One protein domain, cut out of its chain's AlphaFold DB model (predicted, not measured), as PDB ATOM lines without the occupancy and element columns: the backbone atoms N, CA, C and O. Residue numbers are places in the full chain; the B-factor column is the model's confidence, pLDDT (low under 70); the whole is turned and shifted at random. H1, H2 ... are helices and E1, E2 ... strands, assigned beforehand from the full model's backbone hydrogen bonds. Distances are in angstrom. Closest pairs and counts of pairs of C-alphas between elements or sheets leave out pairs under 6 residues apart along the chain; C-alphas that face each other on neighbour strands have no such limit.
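AT A GLANCE: This is residues 13 to 101 and 109 to 161 of the 180 residues of the protein "Protein CBG15105" of Caenorhabditis briggsae (UniProt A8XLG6). A long, strongly twisted sheet of three strands, E3, E4 and E7, has two helices over one face, H1 along its strands and H2 across them. The small hairpin E1 and E2 lies by the end of E4, while the pair E5 and E6 reaches away to one end of the longest axis, opposite the link from E3 to E4. The printed part has 142 residues, with two named helices and seven named strands in the order H1 E1 E2 E3 E4 E5 E6 E7 H2; the class is mixed, helices and strands. The sheet order is E3 - E4 - E7, antiparallel. The whole is loose, with a radius of gyration of the C-alphas of 17.9 A and spans of 54 by 45 by 27 A.

IN THESE COORDINATES: H1, residues 13 to 24, begins with C-alpha 13 at (-9.568, 36.206, 5.223) and is 16.5 A long. E1, residues 36 to 39, and E2, residues 49 to 52, measure 9.5 A and 9.3 A. E3, residues 59 to 68, measures 25.9 A. E4, residues 77 to 90, measures 36.2 A and bends by 59 degrees at residue 84. E5, residues 94 to 98, and E6, residues 110 to 114, measure 13.0 A and 13.3 A. E7, residues 121 to 127, measures 19.8 A. H2, residues 134 to 150, measures 24.3 A and ends with C-alpha 150 at (-17.722, 31.310, -9.368).

HOW THE PARTS SIT: E4 is the inner strand of the sheet. In the hairpin E3 and E4, N 64 and O 81 are 2.8 A apart; between E4 and E7, N 87 and O 124 are 3.0 A apart. Residues 28 to 29 pair, antiparallel, with residues 59 to 60 of E3. H1 is on the sheet at a height of 8.9 A, over E4 and E7; the closest C-alphas of H1 and E7 are those of Ala 18 and Ile 123, 6.6 A. H2 is on the same face at a height of 6.5 A, over E3, at 67 degrees to it on the local plane; their closest C-alphas, of Val 68 and Glu 136, are 5.9 A apart. H1 and H2 are close but not clearly touching, with the C-alphas of Met 21 and Ile 148 7.8 A apart. In both helices every O i to N i+4 pair is within hydrogen-bond range. The closest C-alphas of E2 and E4, of Thr 52 and Glu 89, are 4.1 A apart. In the hairpin E1 and E2, N 38 and O 50 are 2.9 A apart; between antiparallel E5 and E6, N 96 and O 112 are 2.8 A apart. E5 and E6 are apart from H2.

THE WHOLE: The two C-alphas farthest apart, of Val 75 and Thr 101, are 55.3 A apart. Residues 102 to 108 are not printed, and C-alphas 101 and 109 are 8.1 A apart across the cut. Of the links printed whole, that from H1 to E1 is long. The mean pLDDT of the printed part is 95.9; residue 101 is under 70.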
ATOM      1  N   GLN A  13      -9.005  36.797   6.434       97.00
ATOM      2  CA  GLN A  13      -9.568  36.206   5.223       97.00
ATOM      3  C   GLN A  13     -11.100  36.281   5.202       97.00
ATOM      4  O   GLN A  13     -11.694  36.419   4.129       97.00
ATOM      5  N   CYS A  14     -11.748  36.214   6.368       96.12
ATOM      6  CA  CYS A  14     -13.199  36.354   6.487       96.12
ATOM      7  C   CYS A  14     -13.641  37.771   6.116       96.12
ATOM      8  O   CYS A  14     -14.588  37.930   5.350       96.12
ATOM      9  N   ILE A  15     -12.892  38.783   6.566       96.88
ATOM     10  CA  ILE A  15     -13.119  40.185   6.191       96.88
ATOM     11  C   ILE A  15     -12.984  40.346   4.676       96.88
ATOM     12  O   ILE A  15     -13.890  40.864   4.031       96.88
ATOM     13  N   TYR A  16     -11.894  39.841   4.088       97.69
ATOM     14  CA  TYR A  16     -11.672  39.928   2.643       97.69
ATOM     15  C   TYR A  16     -12.817  39.297   1.836       97.69
ATOM     16  O   TYR A  16     -13.316  39.896   0.882       97.69
ATOM     17  N   ARG A  17     -13.275  38.102   2.231       98.06
ATOM     18  CA  ARG A  17     -14.402  37.419   1.572       98.06
ATOM     19  C   ARG A  17     -15.713  38.192   1.729       98.06
ATOM     20  O   ARG A  17     -16.450  38.299   0.751       98.06
ATOM     21  N   ALA A  18     -15.978  38.763   2.903       98.00
ATOM     22  CA  ALA A  18     -17.163  39.585   3.139       98.00
ATOM     23  C   ALA A  18     -17.150  40.883   2.323       98.00
ATOM     24  O   ALA A  18     -18.158  41.215   1.710       98.00
ATOM     25  N   LEU A  19     -16.008  41.571   2.227       98.19
ATOM     26  CA  LEU A  19     -15.859  42.768   1.389       98.19
ATOM     27  C   LEU A  19     -16.014  42.448  -0.102       98.19
ATOM     28  O   LEU A  19     -16.679  43.183  -0.832       98.19
ATOM     29  N   LYS A  20     -15.453  41.320  -0.558       98.31
ATOM     30  CA  LYS A  20     -15.656  40.841  -1.930       98.31
ATOM     31  C   LYS A  20     -17.136  40.559  -2.196       98.31
ATOM     32  O   LYS A  20     -17.656  41.012  -3.211       98.31
ATOM     33  N   MET A  21     -17.822  39.876  -1.278       98.31
ATOM     34  CA  MET A  21     -19.259  39.615  -1.394       98.31
ATOM     35  C   MET A  21     -20.081  40.909  -1.388       98.31
ATOM     36  O   MET A  21     -20.949  41.082  -2.237       98.31
ATOM     37  N   ALA A  22     -19.759  41.851  -0.499       98.44
ATOM     38  CA  ALA A  22     -20.394  43.163  -0.449       98.44
ATOM     39  C   ALA A  22     -20.276  43.885  -1.793       98.44
ATOM     40  O   ALA A  22     -21.266  44.416  -2.288       98.44
ATOM     41  N   ARG A  23     -19.102  43.845  -2.437       98.12
ATOM     42  CA  ARG A  23     -18.940  44.489  -3.741       98.12
ATOM     43  C   ARG A  23     -19.726  43.801  -4.856       98.12
ATOM     44  O   ARG A  23     -20.259  44.508  -5.711       98.12
ATOM     45  N   LEU A  24     -19.790  42.468  -4.844       98.12
ATOM     46  CA  LEU A  24     -20.564  41.673  -5.808       98.12
ATOM     47  C   LEU A  24     -22.072  41.923  -5.693       98.12
ATOM     48  O   LEU A  24     -22.770  41.902  -6.699       98.12
ATOM     49  N   LEU A  25     -22.555  42.192  -4.481       98.44
ATOM     50  CA  LEU A  25     -23.950  42.533  -4.194       98.44
ATOM     51  C   LEU A  25     -24.214  44.045  -4.189       98.44
ATOM     52  O   LEU A  25     -25.209  44.497  -3.625       98.44
ATOM     53  N   ASN A  26     -23.291  44.837  -4.746       98.31
ATOM     54  CA  ASN A  26     -23.370  46.299  -4.798       98.31
ATOM     55  C   ASN A  26     -23.707  46.964  -3.448       98.31
ATOM     56  O   ASN A  26     -24.316  48.030  -3.415       98.31
ATOM     57  N   CYS A  27     -23.321  46.350  -2.329       98.62
ATOM     58  CA  CYS A  27     -23.537  46.904  -1.001       98.62
ATOM     59  C   CYS A  27     -22.608  48.094  -0.748       98.62
ATOM     60  O   CYS A  27     -21.446  48.113  -1.163       98.62
ATOM     61  N   HIS A  28     -23.092  49.042   0.046       98.44
ATOM     62  CA  HIS A  28     -22.267  50.071   0.655       98.44
ATOM     63  C   HIS A  28     -21.463  49.465   1.814       98.44
ATOM     64  O   HIS A  28     -22.032  49.062   2.833       98.44
ATOM     65  N   VAL A  29     -20.138  49.417   1.673       98.38
ATOM     66  CA  VAL A  29     -19.222  48.986   2.742       98.38
ATOM     67  C   VAL A  29     -19.201  50.041   3.846       98.38
ATOM     68  O   VAL A  29     -19.045  51.230   3.575       98.38
ATOM     69  N   SER A  30     -19.385  49.618   5.092       97.56
ATOM     70  CA  SER A  30     -19.354  50.523   6.239       97.56
ATOM     71  C   SER A  30     -17.921  50.998   6.511       97.56
ATOM     72  O   SER A  30     -16.996  50.190   6.514       97.56
ATOM     73  N   GLU A  31     -17.737  52.292   6.789       96.62
ATOM     74  CA  GLU A  31     -16.430  52.864   7.173       96.62
ATOM     75  C   GLU A  31     -15.869  52.201   8.440       96.62
ATOM     76  O   GLU A  31     -14.669  51.966   8.567       96.62
ATOM     77  N   TRP A  32     -16.763  51.835   9.357       97.06
ATOM     78  CA  TRP A  32     -16.458  51.043  10.535       97.06
ATOM     79  C   TRP A  32     -17.541  49.984  10.751       97.06
ATOM     80  O   TRP A  32     -18.699  50.159  10.370       97.06
ATOM     81  N   SER A  33     -17.166  48.872  11.377       97.19
ATOM     82  CA  SER A  33     -18.087  47.803  11.779       97.19
ATOM     83  C   SER A  33     -17.720  47.302  13.171       97.19
ATOM     84  O   SER A  33     -16.602  47.532  13.643       97.19
ATOM     85  N   ARG A  34     -18.659  46.643  13.856       97.06
ATOM     86  CA  ARG A  34     -18.457  46.156  15.228       97.06
ATOM     87  C   ARG A  34     -19.015  44.754  15.387       97.06
ATOM     88  O   ARG A  34     -20.098  44.459  14.894       97.06
ATOM     89  N   PHE A  35     -18.284  43.916  16.115       98.12
ATOM     90  CA  PHE A  35     -18.791  42.628  16.568       98.12
ATOM     91  C   PHE A  35     -19.588  42.780  17.865       98.12
ATOM     92  O   PHE A  35     -19.125  43.398  18.825       98.12
ATOM     93  N   ASP A  36     -20.768  42.179  17.890       97.94
ATOM     94  CA  ASP A  36     -21.681  42.111  19.020       97.94
ATOM     95  C   ASP A  36     -21.791  40.658  19.523       97.94
ATOM     96  O   ASP A  36     -21.450  39.701  18.820       97.94
ATOM     97  N   ARG A  37     -22.289  40.485  20.752       97.62
ATOM     98  CA  ARG A  37     -22.574  39.167  21.339       97.62
ATOM     99  C   ARG A  37     -24.080  38.927  21.383       97.62
ATOM    100  O   ARG A  37     -24.791  39.593  22.138       97.62
ATOM    101  N   LYS A  38     -24.555  37.948  20.617       97.31
ATOM    102  CA  LYS A  38     -25.937  37.455  20.669       97.31
ATOM    103  C   LYS A  38     -26.003  36.304  21.673       97.31
ATOM    104  O   LYS A  38     -25.530  35.211  21.386       97.31
ATOM    105  N   HIS A  39     -26.524  36.570  22.867       97.44
ATOM    106  CA  HIS A  39     -26.533  35.614  23.978       97.44
ATOM    107  C   HIS A  39     -27.713  34.647  23.871       97.44
ATOM    108  O   HIS A  39     -28.851  35.083  23.707       97.44
ATOM    109  N   TYR A  40     -27.442  33.348  23.991       96.44
ATOM    110  CA  TYR A  40     -28.451  32.298  24.126       96.44
ATOM    111  C   TYR A  40     -27.795  31.020  24.655       96.44
ATOM    112  O   TYR A  40     -26.626  30.742  24.382       96.44
ATOM    113  N   PHE A  41     -28.556  30.231  25.411       96.00
ATOM    114  CA  PHE A  41     -28.078  28.968  25.960       96.00
ATOM    115  C   PHE A  41     -28.542  27.813  25.082       96.00
ATOM    116  O   PHE A  41     -29.732  27.509  25.017       96.00
ATOM    117  N   TYR A  42     -27.593  27.165  24.419       95.56
ATOM    118  CA  TYR A  42     -27.821  25.909  23.721       95.56
ATOM    119  C   TYR A  42     -26.541  25.076  23.738       95.56
ATOM    120  O   TYR A  42     -25.442  25.631  23.745       95.56
ATOM    121  N   GLY A  43     -26.675  23.748  23.769       94.25
ATOM    122  CA  GLY A  43     -25.531  22.848  23.934       94.25
ATOM    123  C   GLY A  43     -24.474  22.997  22.836       94.25
ATOM    124  O   GLY A  43     -23.294  22.845  23.106       94.25
ATOM    125  N   ASP A  44     -24.868  23.352  21.615       95.69
ATOM    126  CA  ASP A  44     -23.956  23.518  20.479       95.69
ATOM    127  C   ASP A  44     -23.201  24.863  20.453       95.69
ATOM    128  O   ASP A  44     -22.352  25.069  19.580       95.69
ATOM    129  N   MET A  45     -23.476  25.768  21.402       96.50
ATOM    130  CA  MET A  45     -22.863  27.091  21.498       96.50
ATOM    131  C   MET A  45     -22.005  27.196  22.770       96.50
ATOM    132  O   MET A  45     -22.481  27.648  23.814       96.50
ATOM    133  N   PRO A  46     -20.712  26.821  22.711       94.69
ATOM    134  CA  PRO A  46     -19.889  26.629  23.907       94.69
ATOM    135  C   PRO A  46     -19.630  27.920  24.698       94.69
ATOM    136  O   PRO A  46     -19.377  27.864  25.896       94.69
ATOM    137  N   ALA A  47     -19.685  29.087  24.048       94.38
ATOM    138  CA  ALA A  47     -19.468  30.374  24.707       94.38
ATOM    139  C   ALA A  47     -20.724  30.926  25.413       94.38
ATOM    140  O   ALA A  47     -20.621  31.920  26.130       94.38
ATOM    141  N   GLY A  48     -21.910  30.342  25.185       95.81
ATOM    142  CA  GLY A  48     -23.195  30.919  25.621       95.81
ATOM    143  C   GLY A  48     -23.591  32.206  24.878       95.81
ATOM    144  O   GLY A  48     -24.545  32.890  25.250       95.81
ATOM    145  N   TYR A  49     -22.845  32.564  23.831       96.69
ATOM    146  CA  TYR A  49     -23.154  33.650  22.913       96.69
ATOM    147  C   TYR A  49     -22.502  33.403  21.553       96.69
ATOM    148  O   TYR A  49     -21.412  32.842  21.462       96.69
ATOM    149  N   GLN A  50     -23.146  33.899  20.504       97.56
ATOM    150  CA  GLN A  50     -22.602  33.950  19.153       97.56
ATOM    151  C   GLN A  50     -21.973  35.327  18.911       97.56
ATOM    152  O   GLN A  50     -22.571  36.358  19.236       97.56
ATOM    153  N   ILE A  51     -20.767  35.356  18.340       97.56
ATOM    154  CA  ILE A  51     -20.159  36.591  17.835       97.56
ATOM    155  C   ILE A  51     -20.760  36.884  16.454       97.56
ATOM    156  O   ILE A  51     -20.656  36.054  15.552       97.56
ATOM    157  N   THR A  52     -21.387  38.048  16.300       97.94
ATOM    158  CA  THR A  52     -22.097  38.487  15.079       97.94
ATOM    159  C   THR A  52     -21.960  40.009  14.889       97.94
ATOM    160  O   THR A  52     -21.220  40.636  15.645       97.94
ATOM    161  N   GLN A  53     -22.635  40.637  13.921       97.81
ATOM    162  CA  GLN A  53     -22.640  42.098  13.716       97.81
ATOM    163  C   GLN A  53     -24.066  42.652  13.568       97.81
ATOM    164  O   GLN A  53     -24.466  43.090  12.493       97.81
ATOM    165  N   ASN A  54     -24.833  42.666  14.660       90.94
ATOM    166  CA  ASN A  54     -26.243  43.063  14.621       90.94
ATOM    167  C   ASN A  54     -26.432  44.565  14.339       90.94
ATOM    168  O   ASN A  54     -27.242  44.943  13.500       90.94
ATOM    169  N   HIS A  55     -25.691  45.431  15.040       92.38
ATOM    170  CA  HIS A  55     -25.934  46.883  14.990       92.38
ATOM    171  C   HIS A  55     -25.111  47.597  13.912       92.38
ATOM    172  O   HIS A  55     -25.571  48.563  13.307       92.38
ATOM    173  N   HIS A  56     -23.873  47.143  13.697       97.00
ATOM    174  CA  HIS A  56     -22.915  47.776  12.790       97.00
ATOM    175  C   HIS A  56     -22.313  46.728  11.846       97.00
ATOM    176  O   HIS A  56     -21.151  46.339  12.029       97.00
ATOM    177  N   PRO A  57     -23.104  46.249  10.866       98.00
ATOM    178  CA  PRO A  57     -22.664  45.250   9.901       98.00
ATOM    179  C   PRO A  57     -21.567  45.793   8.984       98.00
ATOM    180  O   PRO A  57     -21.450  47.004   8.754       98.00
ATOM    181  N   ILE A  58     -20.776  44.881   8.420       98.38
ATOM    182  CA  ILE A  58     -19.677  45.229   7.513       98.38
ATOM    183  C   ILE A  58     -20.157  45.896   6.213       98.38
ATOM    184  O   ILE A  58     -19.439  46.730   5.661       98.38
ATOM    185  N   ALA A  59     -21.365  45.579   5.735       98.62
ATOM    186  CA  ALA A  59     -21.967  46.262   4.594       98.62
ATOM    187  C   ALA A  59     -23.503  46.257   4.646       98.62
ATOM    188  O   ALA A  59     -24.121  45.410   5.295       98.62
ATOM    189  N   LYS A  60     -24.123  47.209   3.944       98.38
ATOM    190  CA  LYS A  60     -25.583  47.399   3.893       98.38
ATOM    191  C   LYS A  60     -26.034  48.010   2.569       98.38
ATOM    192  O   LYS A  60     -25.197  48.486   1.805       98.38
ATOM    193  N   ASN A  61     -27.344  48.061   2.337       98.12
ATOM    194  CA  ASN A  61     -27.965  48.780   1.214       98.12
ATOM    195  C   ASN A  61     -27.402  48.379  -0.162       98.12
ATOM    196  O   ASN A  61     -26.977  49.235  -0.936       98.12
ATOM    197  N   GLY A  62     -27.357  47.078  -0.436       98.38
ATOM    198  CA  GLY A  62     -26.971  46.541  -1.737       98.38
ATOM    199  C   GLY A  62     -28.152  46.221  -2.640       98.38
ATOM    200  O   GLY A  62     -29.318  46.377  -2.266       98.38
ATOM    201  N   ASN A  63     -27.836  45.716  -3.825       98.00
ATOM    202  CA  ASN A  63     -28.806  45.183  -4.765       98.00
ATOM    203  C   ASN A  63     -28.229  43.988  -5.531       98.00
ATOM    204  O   ASN A  63     -27.022  43.872  -5.751       98.00
ATOM    205  N   PHE A  64     -29.109  43.075  -5.915       98.25
ATOM    206  CA  PHE A  64     -28.739  41.899  -6.680       98.25
ATOM    207  C   PHE A  64     -29.803  41.593  -7.724       98.25
ATOM    208  O   PHE A  64     -30.952  41.301  -7.391       98.25
ATOM    209  N   GLY A  65     -29.399  41.680  -8.987       98.00
ATOM    210  CA  GLY A  65     -30.249  41.400 -10.132       98.00
ATOM    211  C   GLY A  65     -30.055  39.988 -10.670       98.00
ATOM    212  O   GLY A  65     -28.936  39.472 -10.699       98.00
ATOM    213  N   PHE A  66     -31.149  39.361 -11.090       98.25
ATOM    214  CA  PHE A  66     -31.158  38.012 -11.646       98.25
ATOM    215  C   PHE A  66     -32.348  37.814 -12.590       98.25
ATOM    216  O   PHE A  66     -33.360  38.515 -12.521       98.25
ATOM    217  N   TRP A  67     -32.219  36.830 -13.477       98.19
ATOM    218  CA  TRP A  67     -33.314  36.393 -14.336       98.19
ATOM    219  C   TRP A  67     -34.213  35.395 -13.611       98.19
ATOM    220  O   TRP A  67     -33.735  34.431 -13.007       98.19
ATOM    221  N   VAL A  68     -35.517  35.605 -13.735       98.06
ATOM    222  CA  VAL A  68     -36.560  34.672 -13.322       98.06
ATOM    223  C   VAL A  68     -37.074  33.973 -14.572       98.06
ATOM    224  O   VAL A  68     -37.463  34.616 -15.543       98.06
ATOM    225  N   PHE A  69     -37.032  32.647 -14.559       96.19
ATOM    226  CA  PHE A  69     -37.479  31.803 -15.660       96.19
ATOM    227  C   PHE A  69     -37.925  30.449 -15.120       96.19
ATOM    228  O   PHE A  69     -37.361  29.945 -14.143       96.19
ATOM    229  N   ASP A  70     -38.922  29.858 -15.757       94.94
ATOM    230  CA  ASP A  70     -39.494  28.565 -15.404       94.94
ATOM    231  C   ASP A  70     -40.250  27.996 -16.603       94.94
ATOM    232  O   ASP A  70     -40.564  28.740 -17.529       94.94
ATOM    233  N   GLU A  71     -40.537  26.698 -16.596       91.88
ATOM    234  CA  GLU A  71     -41.330  26.066 -17.656       91.88
ATOM    235  C   GLU A  71     -42.792  26.534 -17.664       91.88
ATOM    236  O   GLU A  71     -43.447  26.485 -18.703       91.88
ATOM    237  N   HIS A  72     -43.286  27.030 -16.527       89.38
ATOM    238  CA  HIS A  72     -44.641  27.559 -16.376       89.38
ATOM    239  C   HIS A  72     -44.736  29.086 -16.529       89.38
ATOM    240  O   HIS A  72     -45.800  29.657 -16.296       89.38
ATOM    241  N   LEU A  73     -43.638  29.763 -16.886       91.69
ATOM    242  CA  LEU A  73     -43.620  31.203 -17.157       91.69
ATOM    243  C   LEU A  73     -43.635  31.454 -18.666       91.69
ATOM    244  O   LEU A  73     -42.727  31.019 -19.369       91.69
ATOM    245  N   ASP A  74     -44.613  32.231 -19.144       91.56
ATOM    246  CA  ASP A  74     -44.725  32.591 -20.566       91.56
ATOM    247  C   ASP A  74     -43.480  33.334 -21.075       91.56
ATOM    248  O   ASP A  74     -42.995  33.083 -22.180       91.56
ATOM    249  N   VAL A  75     -42.954  34.265 -20.267       94.81
ATOM    250  CA  VAL A  75     -41.792  35.091 -20.616       94.81
ATOM    251  C   VAL A  75     -40.860  35.234 -19.405       94.81
ATOM    252  O   VAL A  75     -41.296  35.705 -18.351       94.81
ATOM    253  N   PRO A  76     -39.567  34.879 -19.535       96.88
ATOM    254  CA  PRO A  76     -38.554  35.204 -18.538       96.88
ATOM    255  C   PRO A  76     -38.459  36.708 -18.279       96.88
ATOM    256  O   PRO A  76     -38.479  37.506 -19.216       96.88
ATOM    257  N   TYR A  77     -38.267  37.104 -17.025       97.75
ATOM    258  CA  TYR A  77     -38.166  38.516 -16.656       97.75
ATOM    259  C   TYR A  77     -36.996  38.790 -15.714       97.75
ATOM    260  O   TYR A  77     -36.496  37.907 -15.017       97.75
ATOM    261  N   TRP A  78     -36.532  40.038 -15.723       97.88
ATOM    262  CA  TRP A  78     -35.475  40.505 -14.836       97.88
ATOM    263  C   TRP A  78     -36.072  40.993 -13.518       97.88
ATOM    264  O   TRP A  78     -37.029  41.769 -13.523       97.88
ATOM    265  N   LYS A  79     -35.480  40.584 -12.396       97.38
ATOM    266  CA  LYS A  79     -35.833  41.084 -11.066       97.38
ATOM    267  C   LYS A  79     -34.587  41.555 -10.335       97.38
ATOM    268  O   LYS A  79     -33.522  40.952 -10.440       97.38
ATOM    269  N   GLU A  80     -34.735  42.628  -9.569       98.00
ATOM    270  CA  GLU A  80     -33.703  43.138  -8.673       98.00
ATOM    271  C   GLU A  80     -34.196  43.070  -7.226       98.00
ATOM    272  O   GLU A  80     -35.292  43.525  -6.902       98.00
ATOM    273  N   VAL A  81     -33.376  42.485  -6.354       97.88
ATOM    274  CA  VAL A  81     -33.640  42.351  -4.917       97.88
ATOM    275  C   VAL A  81     -32.716  43.284  -4.157       97.88
ATOM    276  O   VAL A  81     -31.510  43.307  -4.405       97.88
ATOM    277  N   LYS A  82     -33.257  44.022  -3.184       98.31
ATOM    278  CA  LYS A  82     -32.429  44.825  -2.279       98.31
ATOM    279  C   LYS A  82     -31.816  43.936  -1.204       98.31
ATOM    280  O   LYS A  82     -32.497  43.117  -0.584       98.31
ATOM    281  N   ILE A  83     -30.529  44.141  -0.956       98.44
ATOM    282  CA  ILE A  83     -29.798  43.529   0.151       98.44
ATOM    283  C   ILE A  83     -29.776  44.542   1.290       98.44
ATOM    284  O   ILE A  83     -29.140  45.591   1.186       98.44
ATOM    285  N   LEU A  84     -30.488  44.250   2.373       98.25
ATOM    286  CA  LEU A  84     -30.543  45.126   3.540       98.25
ATOM    287  C   LEU A  84     -29.195  45.137   4.257       98.25
ATOM    288  O   LEU A  84     -28.657  46.203   4.561       98.25
ATOM    289  N   GLN A  85     -28.635  43.948   4.483       97.81
ATOM    290  CA  GLN A  85     -27.494  43.759   5.367       97.81
ATOM    291  C   GLN A  85     -26.626  42.586   4.922       97.81
ATOM    292  O   GLN A  85     -27.129  41.555   4.474       97.81
ATOM    293  N   LEU A  86     -25.316  42.753   5.073       98.50
ATOM    294  CA  LEU A  86     -24.327  41.691   4.984       98.50
ATOM    295  C   LEU A  86     -23.467  41.745   6.243       98.50
ATOM    296  O   LEU A  86     -22.834  42.769   6.511       98.50
ATOM    297  N   GLN A  87     -23.442  40.655   7.006       98.31
ATOM    298  CA  GLN A  87     -22.744  40.592   8.290       98.31
ATOM    299  C   GLN A  87     -21.862  39.354   8.423       98.31
ATOM    300  O   GLN A  87     -22.120  38.320   7.812       98.31
ATOM    301  N   LEU A  88     -20.816  39.478   9.238       98.25
ATOM    302  CA  LEU A  88     -19.985  38.359   9.668       98.25
ATOM    303  C   LEU A  88     -20.528  37.758  10.964       98.25
ATOM    304  O   LEU A  88     -20.791  38.484  11.922       98.25
ATOM    305  N   GLU A  89     -20.599  36.433  11.030       97.75
ATOM    306  CA  GLU A  89     -20.965  35.716  12.251       97.75
ATOM    307  C   GLU A  89     -20.189  34.398  12.406       97.75
ATOM    308  O   GLU A  89     -19.483  33.948  11.497       97.75
ATOM    309  N   GLN A  90     -20.295  33.792  13.586       96.38
ATOM    310  CA  GLN A  90     -19.765  32.461  13.877       96.38
ATOM    311  C   GLN A  90     -20.864  31.402  13.803       96.38
ATOM    312  O   GLN A  90     -21.957  31.613  14.317       96.38
ATOM    313  N   ASP A  91     -20.553  30.242  13.235       96.38
ATOM    314  CA  ASP A  91     -21.451  29.085  13.234       96.38
ATOM    315  C   ASP A  91     -21.479  28.379  14.600       96.38
ATOM    316  O   ASP A  91     -20.509  28.431  15.370       96.38
ATOM    317  N   SER A  92     -22.577  27.673  14.877       95.56
ATOM    318  CA  SER A  92     -22.702  26.787  16.036       95.56
ATOM    319  C   SER A  92     -22.176  25.377  15.735       95.56
ATOM    320  O   SER A  92     -21.906  24.996  14.586       95.56
ATOM    321  N   GLY A  93     -22.005  24.579  16.790       95.50
ATOM    322  CA  GLY A  93     -21.726  23.151  16.676       95.50
ATOM    323  C   GLY A  93     -22.892  22.366  16.065       95.50
ATOM    324  O   GLY A  93     -23.851  22.918  15.526       95.50
ATOM    325  N   LYS A  94     -22.806  21.041  16.132       94.81
ATOM    326  CA  LYS A  94     -23.853  20.125  15.681       94.81
ATOM    327  C   LYS A  94     -24.352  19.305  16.864       94.81
ATOM    328  O   LYS A  94     -23.560  18.653  17.537       94.81
ATOM    329  N   THR A  95     -25.666  19.269  17.049       94.88
ATOM    330  CA  THR A  95     -26.326  18.376  18.009       94.88
ATOM    331  C   THR A  95     -26.878  17.150  17.285       94.88
ATOM    332  O   THR A  95     -27.507  17.271  16.233       94.88
ATOM    333  N   ILE A  96     -26.635  15.961  17.834       94.62
ATOM    334  CA  ILE A  96     -27.147  14.677  17.343       94.62
ATOM    335  C   ILE A  96     -27.971  14.053  18.463       94.62
ATOM    336  O   ILE A  96     -27.434  13.696  19.511       94.62
ATOM    337  N   HIS A  97     -29.275  13.921  18.244       92.38
ATOM    338  CA  HIS A  97     -30.175  13.287  19.201       92.38
ATOM    339  C   HIS A  97     -30.203  11.779  18.965       92.38
ATOM    340  O   HIS A  97     -30.511  11.324  17.864       92.38
ATOM    341  N   LEU A  98     -29.877  11.015  20.001       88.56
ATOM    342  CA  LEU A  98     -29.990   9.567  19.994       88.56
ATOM    343  C   LEU A  98     -31.331   9.173  20.632       88.56
ATOM    344  O   LEU A  98     -31.616   9.611  21.755       88.56
ATOM    345  N   PRO A  99     -32.163   8.374  19.938       82.50
ATOM    346  CA  PRO A  99     -33.387   7.846  20.526       82.50
ATOM    347  C   PRO A  99     -33.047   6.922  21.702       82.50
ATOM    348  O   PRO A  99     -31.943   6.386  21.779       82.50
ATOM    349  N   SER A 100     -34.002   6.722  22.614       79.31
ATOM    350  CA  SER A 100     -33.843   5.725  23.677       79.31
ATOM    351  C   SER A 100     -33.670   4.337  23.057       79.31
ATOM    352  O   SER A 100     -34.482   3.920  22.229       79.31
ATOM    353  N   THR A 101     -32.606   3.632  23.437       67.31
ATOM    354  CA  THR A 101     -32.240   2.327  22.870       67.31
ATOM    355  C   THR A 101     -32.748   1.135  23.690       67.31
ATOM    356  O   THR A 101     -32.362   0.008  23.398       67.31
ATOM    357  N   PRO A 109     -33.377   9.478  26.389       83.00
ATOM    358  CA  PRO A 109     -32.828  10.081  25.176       83.00
ATOM    359  C   PRO A 109     -31.607  10.952  25.511       83.00
ATOM    360  O   PRO A 109     -31.641  11.764  26.439       83.00
ATOM    361  N   LYS A 110     -30.524  10.788  24.747       90.06
ATOM    362  CA  LYS A 110     -29.262  11.523  24.924       90.06
ATOM    363  C   LYS A 110     -28.989  12.404  23.711       90.06
ATOM    364  O   LYS A 110     -29.405  12.098  22.596       90.06
ATOM    365  N   SER A 111     -28.252  13.488  23.927       92.81
ATOM    366  CA  SER A 111     -27.776  14.354  22.847       92.81
ATOM    367  C   SER A 111     -26.254  14.364  22.837       92.81
ATOM    368  O   SER A 111     -25.631  14.645  23.859       92.81
ATOM    369  N   LEU A 112     -25.662  14.047  21.689       95.19
ATOM    370  CA  LEU A 112     -24.232  14.188  21.440       95.19
ATOM    371  C   LEU A 112     -23.975  15.541  20.776       95.19
ATOM    372  O   LEU A 112     -24.731  15.945  19.893       95.19
ATOM    373  N   ILE A 113     -22.917  16.230  21.192       95.75
ATOM    374  CA  ILE A 113     -22.573  17.563  20.688       95.75
ATOM    375  C   ILE A 113     -21.192  17.497  20.038       95.75
ATOM    376  O   ILE A 113     -20.213  17.131  20.685       95.75
ATOM    377  N   ASP A 114     -21.125  17.862  18.761       95.56
ATOM    378  CA  ASP A 114     -19.893  17.978  17.984       95.56
ATOM    379  C   ASP A 114     -19.565  19.461  17.742       95.56
ATOM    380  O   ASP A 114     -20.302  20.183  17.066       95.56
ATOM    381  N   TYR A 115     -18.435  19.920  18.286       96.19
ATOM    382  CA  TYR A 115     -17.978  21.306  18.173       96.19
ATOM    383  C   TYR A 115     -17.046  21.576  16.984       96.19
ATOM    384  O   TYR A 115     -16.563  22.701  16.870       96.19
ATOM    385  N   ASN A 116     -16.801  20.620  16.082       94.75
ATOM    386  CA  ASN A 116     -15.901  20.820  14.934       94.75
ATOM    387  C   ASN A 116     -16.309  22.002  14.035       94.75
ATOM    388  O   ASN A 116     -15.454  22.647  13.435       94.75
ATOM    389  N   ARG A 117     -17.613  22.303  13.962       94.44
ATOM    390  CA  ARG A 117     -18.163  23.446  13.212       94.44
ATOM    391  C   ARG A 117     -18.228  24.746  14.029       94.44
ATOM    392  O   ARG A 117     -18.338  25.827  13.458       94.44
ATOM    393  N   ALA A 118     -18.161  24.665  15.357       95.38
ATOM    394  CA  ALA A 118     -18.354  25.826  16.218       95.38
ATOM    395  C   ALA A 118     -17.242  26.865  15.994       95.38
ATOM    396  O   ALA A 118     -16.056  26.573  16.163       95.38
ATOM    397  N   GLY A 119     -17.628  28.092  15.642       94.25
ATOM    398  CA  GLY A 119     -16.690  29.171  15.323       94.25
ATOM    399  C   GLY A 119     -16.270  29.247  13.852       94.25
ATOM    400  O   GLY A 119     -15.497  30.145  13.508       94.25
ATOM    401  N   CYS A 120     -16.772  28.367  12.975       95.62
ATOM    402  CA  CYS A 120     -16.629  28.546  11.529       95.62
ATOM    403  C   CYS A 120     -17.211  29.901  11.105       95.62
ATOM    404  O   CYS A 120     -18.247  30.327  11.606       95.62
ATOM    405  N   ALA A 121     -16.539  30.586  10.185       95.62
ATOM    406  CA  ALA A 121     -16.977  31.897   9.731       95.62
ATOM    407  C   ALA A 121     -18.155  31.789   8.763       95.62
ATOM    408  O   ALA A 121     -18.111  31.008   7.808       95.62
ATOM    409  N   LEU A 122     -19.153  32.638   8.969       97.56
ATOM    410  CA  LEU A 122     -20.315  32.777   8.107       97.56
ATOM    411  C   LEU A 122     -20.447  34.220   7.630       97.56
ATOM    412  O   LEU A 122     -20.034  35.167   8.305       97.56
ATOM    413  N   ILE A 123     -21.033  34.358   6.445       97.94
ATOM    414  CA  ILE A 123     -21.569  35.617   5.949       97.94
ATOM    415  C   ILE A 123     -23.079  35.433   5.903       97.94
ATOM    416  O   ILE A 123     -23.564  34.587   5.151       97.94
ATOM    417  N   GLU A 124     -23.803  36.219   6.685       98.19
ATOM    418  CA  GLU A 124     -25.259  36.284   6.615       98.19
ATOM    419  C   GLU A 124     -25.658  37.439   5.694       98.19
ATOM    420  O   GLU A 124     -25.122  38.548   5.791       98.19
ATOM    421  N   ILE A 125     -26.571  37.153   4.765       98.31
ATOM    422  CA  ILE A 125     -27.082  38.092   3.766       98.31
ATOM    423  C   ILE A 125     -28.584  38.210   3.994       98.31
ATOM    424  O   ILE A 125     -29.312  37.234   3.829       98.31
ATOM    425  N   VAL A 126     -29.039  39.412   4.333       98.38
ATOM    426  CA  VAL A 126     -30.452  39.701   4.589       98.38
ATOM    427  C   VAL A 126     -31.016  40.486   3.413       98.38
ATOM    428  O   VAL A 126     -30.514  41.558   3.065       98.38
ATOM    429  N   THR A 127     -32.064  39.956   2.797       98.38
ATOM    430  CA  THR A 127     -32.791  40.592   1.694       98.38
ATOM    431  C   THR A 127     -33.967  41.418   2.213       98.38
ATOM    432  O   THR A 127     -34.456  41.207   3.323       98.38
ATOM    433  N   SER A 128     -34.441  42.377   1.417       97.88
ATOM    434  CA  SER A 128     -35.758  42.979   1.647       97.88
ATOM    435  C   SER A 128     -36.873  41.968   1.345       97.88
ATOM    436  O   SER A 128     -36.667  41.100   0.493       97.88
ATOM    437  N   PRO A 129     -38.069  42.097   1.949       96.00
ATOM    438  CA  PRO A 129     -39.221  41.253   1.624       96.00
ATOM    439  C   PRO A 129     -39.799  41.639   0.251       96.00
ATOM    440  O   PRO A 129     -40.780  42.367   0.162       96.00
ATOM    441  N   CYS A 130     -39.141  41.219  -0.830       94.00
ATOM    442  CA  CYS A 130     -39.485  41.609  -2.205       94.00
ATOM    443  C   CYS A 130     -39.657  40.418  -3.160       94.00
ATOM    444  O   CYS A 130     -39.656  40.600  -4.376       94.00
ATOM    445  N   PHE A 131     -39.760  39.204  -2.622       96.00
ATOM    446  CA  PHE A 131     -40.153  38.024  -3.387       96.00
ATOM    447  C   PHE A 131     -41.666  37.867  -3.299       96.00
ATOM    448  O   PHE A 131     -42.218  37.875  -2.202       96.00
ATOM    449  N   GLU A 132     -42.312  37.718  -4.447       93.06
ATOM    450  CA  GLU A 132     -43.767  37.556  -4.561       93.06
ATOM    451  C   GLU A 132     -44.134  36.100  -4.852       93.06
ATOM    452  O   GLU A 132     -45.212  35.634  -4.496       93.06
ATOM    453  N   THR A 133     -43.215  35.349  -5.458       93.50
ATOM    454  CA  THR A 133     -43.438  33.951  -5.822       93.50
ATOM    455  C   THR A 133     -42.290  33.059  -5.361       93.50
ATOM    456  O   THR A 133     -41.142  33.485  -5.205       93.50
ATOM    457  N   ALA A 134     -42.585  31.769  -5.174       94.81
ATOM    458  CA  ALA A 134     -41.569  30.783  -4.813       94.81
ATOM    459  C   ALA A 134     -40.469  30.665  -5.884       94.81
ATOM    460  O   ALA A 134     -39.299  30.475  -5.549       94.81
ATOM    461  N   ILE A 135     -40.824  30.819  -7.165       96.50
ATOM    462  CA  ILE A 135     -39.865  30.721  -8.268       96.50
ATOM    463  C   ILE A 135     -38.814  31.834  -8.215       96.50
ATOM    464  O   ILE A 135     -37.631  31.567  -8.426       96.50
ATOM    465  N   GLU A 136     -39.198  33.057  -7.846       97.31
ATOM    466  CA  GLU A 136     -38.246  34.153  -7.666       97.31
ATOM    467  C   GLU A 136     -37.238  33.849  -6.558       97.31
ATOM    468  O   GLU A 136     -36.037  34.035  -6.753       97.31
ATOM    469  N   ALA A 137     -37.707  33.333  -5.417       97.44
ATOM    470  CA  ALA A 137     -36.840  32.961  -4.304       97.44
ATOM    471  C   ALA A 137     -35.866  31.834  -4.697       97.44
ATOM    472  O   ALA A 137     -34.668  31.913  -4.412       97.44
ATOM    473  N   ILE A 138     -36.348  30.813  -5.417       96.75
ATOM    474  CA  ILE A 138     -35.511  29.718  -5.929       96.75
ATOM    475  C   ILE A 138     -34.435  30.261  -6.874       96.75
ATOM    476  O   ILE A 138     -33.250  29.950  -6.704       96.75
ATOM    477  N   ARG A 139     -34.817  31.091  -7.853       97.81
ATOM    478  CA  ARG A 139     -33.880  31.660  -8.834       97.81
ATOM    479  C   ARG A 139     -32.886  32.619  -8.199       97.81
ATOM    480  O   ARG A 139     -31.714  32.593  -8.579       97.81
ATOM    481  N   PHE A 140     -33.292  33.372  -7.183       98.25
ATOM    482  CA  PHE A 140     -32.381  34.191  -6.394       98.25
ATOM    483  C   PHE A 140     -31.313  33.333  -5.709       98.25
ATOM    484  O   PHE A 140     -30.120  33.559  -5.921       98.25
ATOM    485  N   VAL A 141     -31.714  32.307  -4.946       97.69
ATOM    486  CA  VAL A 141     -30.774  31.442  -4.208       97.69
ATOM    487  C   VAL A 141     -29.843  30.690  -5.160       97.69
ATOM    488  O   VAL A 141     -28.640  30.601  -4.903       97.69
ATOM    489  N   GLN A 142     -30.362  30.180  -6.280       97.75
ATOM    490  CA  GLN A 142     -29.554  29.493  -7.291       97.75
ATOM    491  C   GLN A 142     -28.519  30.429  -7.922       97.75
ATOM    492  O   GLN A 142     -27.335  30.089  -7.963       97.75
ATOM    493  N   THR A 143     -28.944  31.614  -8.367       98.12
ATOM    494  CA  THR A 143     -28.048  32.606  -8.980       98.12
ATOM    495  C   THR A 143     -26.998  33.092  -7.983       98.12
ATOM    496  O   THR A 143     -25.809  33.127  -8.303       98.12
ATOM    497  N   LEU A 144     -27.404  33.384  -6.744       98.12
ATOM    498  CA  LEU A 144     -26.500  33.794  -5.670       98.12
ATOM    499  C   LEU A 144     -25.464  32.706  -5.357       98.12
ATOM    500  O   LEU A 144     -24.272  32.986  -5.237       98.12
ATOM    501  N   ARG A 145     -25.895  31.444  -5.272       98.06
ATOM    502  CA  ARG A 145     -25.003  30.296  -5.063       98.06
ATOM    503  C   ARG A 145     -23.987  30.161  -6.196       98.06
ATOM    504  O   ARG A 145     -22.809  29.933  -5.922       98.06
ATOM    505  N   LEU A 146     -24.424  30.295  -7.448       98.00
ATOM    506  CA  LEU A 146     -23.532  30.242  -8.609       98.00
ATOM    507  C   LEU A 146     -22.493  31.365  -8.563       98.00
ATOM    508  O   LEU A 146     -21.311  31.093  -8.757       98.00
ATOM    509  N   LEU A 147     -22.906  32.587  -8.220       98.00
ATOM    510  CA  LEU A 147     -22.010  33.730  -8.032       98.00
ATOM    511  C   LEU A 147     -20.945  33.446  -6.956       98.00
ATOM    512  O   LEU A 147     -19.750  33.649  -7.180       98.00
ATOM    513  N   ILE A 148     -21.366  32.934  -5.797       97.44
ATOM    514  CA  ILE A 148     -20.485  32.603  -4.668       97.44
ATOM    515  C   ILE A 148     -19.432  31.559  -5.066       97.44
ATOM    516  O   ILE A 148     -18.248  31.730  -4.748       97.44
ATOM    517  N   ILE A 149     -19.850  30.503  -5.771       97.94
ATOM    518  CA  ILE A 149     -18.956  29.438  -6.250       97.94
ATOM    519  C   ILE A 149     -17.996  29.993  -7.301       97.94
ATOM    520  O   ILE A 149     -16.788  29.811  -7.182       97.94
ATOM    521  N   HIS A 150     -18.516  30.726  -8.288       98.12
ATOM    522  CA  HIS A 150     -17.722  31.310  -9.368       98.12
ATOM    523  C   HIS A 150     -16.599  32.215  -8.838       98.12
ATOM    524  O   HIS A 150     -15.483  32.214  -9.355       98.12
ATOM    525  N   HIS A 151     -16.860  32.950  -7.755       97.56
ATOM    526  CA  HIS A 151     -15.875  33.822  -7.122       97.56
ATOM    527  C   HIS A 151     -15.036  33.159  -6.016       97.56
ATOM    528  O   HIS A 151     -14.274  33.873  -5.345       97.56
ATOM    529  N   ASN A 152     -15.123  31.834  -5.843       96.31
ATOM    530  CA  ASN A 152     -14.391  31.046  -4.843       96.31
ATOM    531  C   ASN A 152     -14.588  31.548  -3.398       96.31
ATOM    532  O   ASN A 152     -13.659  31.558  -2.587       96.31
ATOM    533  N   LEU A 153     -15.799  32.011  -3.074       96.44
ATOM    534  CA  LEU A 153     -16.141  32.485  -1.728       96.44
ATOM    535  C   LEU A 153     -16.574  31.337  -0.807       96.44
ATOM    536  O   LEU A 153     -16.260  31.358   0.386       96.44
ATOM    537  N   SER A 154     -17.241  30.328  -1.368       95.75
ATOM    538  CA  SER A 154     -17.649  29.076  -0.718       95.75
ATOM    539  C   SER A 154     -17.813  27.983  -1.778       95.75
ATOM    540  O   SER A 154     -18.107  28.285  -2.933       95.75
ATOM    541  N   ASN A 155     -17.682  26.713  -1.386       95.44
ATOM    542  CA  ASN A 155     -17.960  25.572  -2.268       95.44
ATOM    543  C   ASN A 155     -19.464  25.439  -2.587       95.44
ATOM    544  O   ASN A 155     -19.844  24.727  -3.513       95.44
ATOM    545  N   GLY A 156     -20.339  26.078  -1.797       93.81
ATOM    546  CA  GLY A 156     -21.783  26.139  -2.055       93.81
ATOM    547  C   GLY A 156     -22.506  24.783  -2.051       93.81
ATOM    548  O   GLY A 156     -23.597  24.655  -2.596       93.81
ATOM    549  N   GLU A 157     -21.926  23.728  -1.490       93.69
ATOM    550  CA  GLU A 157     -22.560  22.407  -1.397       93.69
ATOM    551  C   GLU A 157     -23.657  22.396  -0.319       93.69
ATOM    552  O   GLU A 157     -23.369  22.394   0.878       93.69
ATOM    553  N   LEU A 158     -24.924  22.369  -0.750       91.88
ATOM    554  CA  LEU A 158     -26.089  22.418   0.146       91.88
ATOM    555  C   LEU A 158     -26.124  21.236   1.122       91.88
ATOM    556  O   LEU A 158     -26.325  21.425   2.315       91.88
ATOM    557  N   HIS A 159     -25.834  20.026   0.636       88.69
ATOM    558  CA  HIS A 159     -25.829  18.808   1.453       88.69
ATOM    559  C   HIS A 159     -24.745  18.803   2.549       88.69
ATOM    560  O   HIS A 159     -24.858  18.047   3.509       88.69
ATOM    561  N   LYS A 160     -23.710  19.652   2.431       89.06
ATOM    562  CA  LYS A 160     -22.683  19.853   3.472       89.06
ATOM    563  C   LYS A 160     -22.971  21.059   4.372       89.06
ATOM    564  O   LYS A 160     -22.184  21.349   5.266       89.06
ATOM    565  N   GLY A 161     -24.074  21.773   4.142       91.31
ATOM    566  CA  GLY A 161     -24.451  22.956   4.914       91.31
ATOM    567  C   GLY A 161     -23.635  24.212   4.594       91.31
ATOM    568  O   GLY A 161     -23.612  25.133   5.403       91.31
TER     569      GLY A 161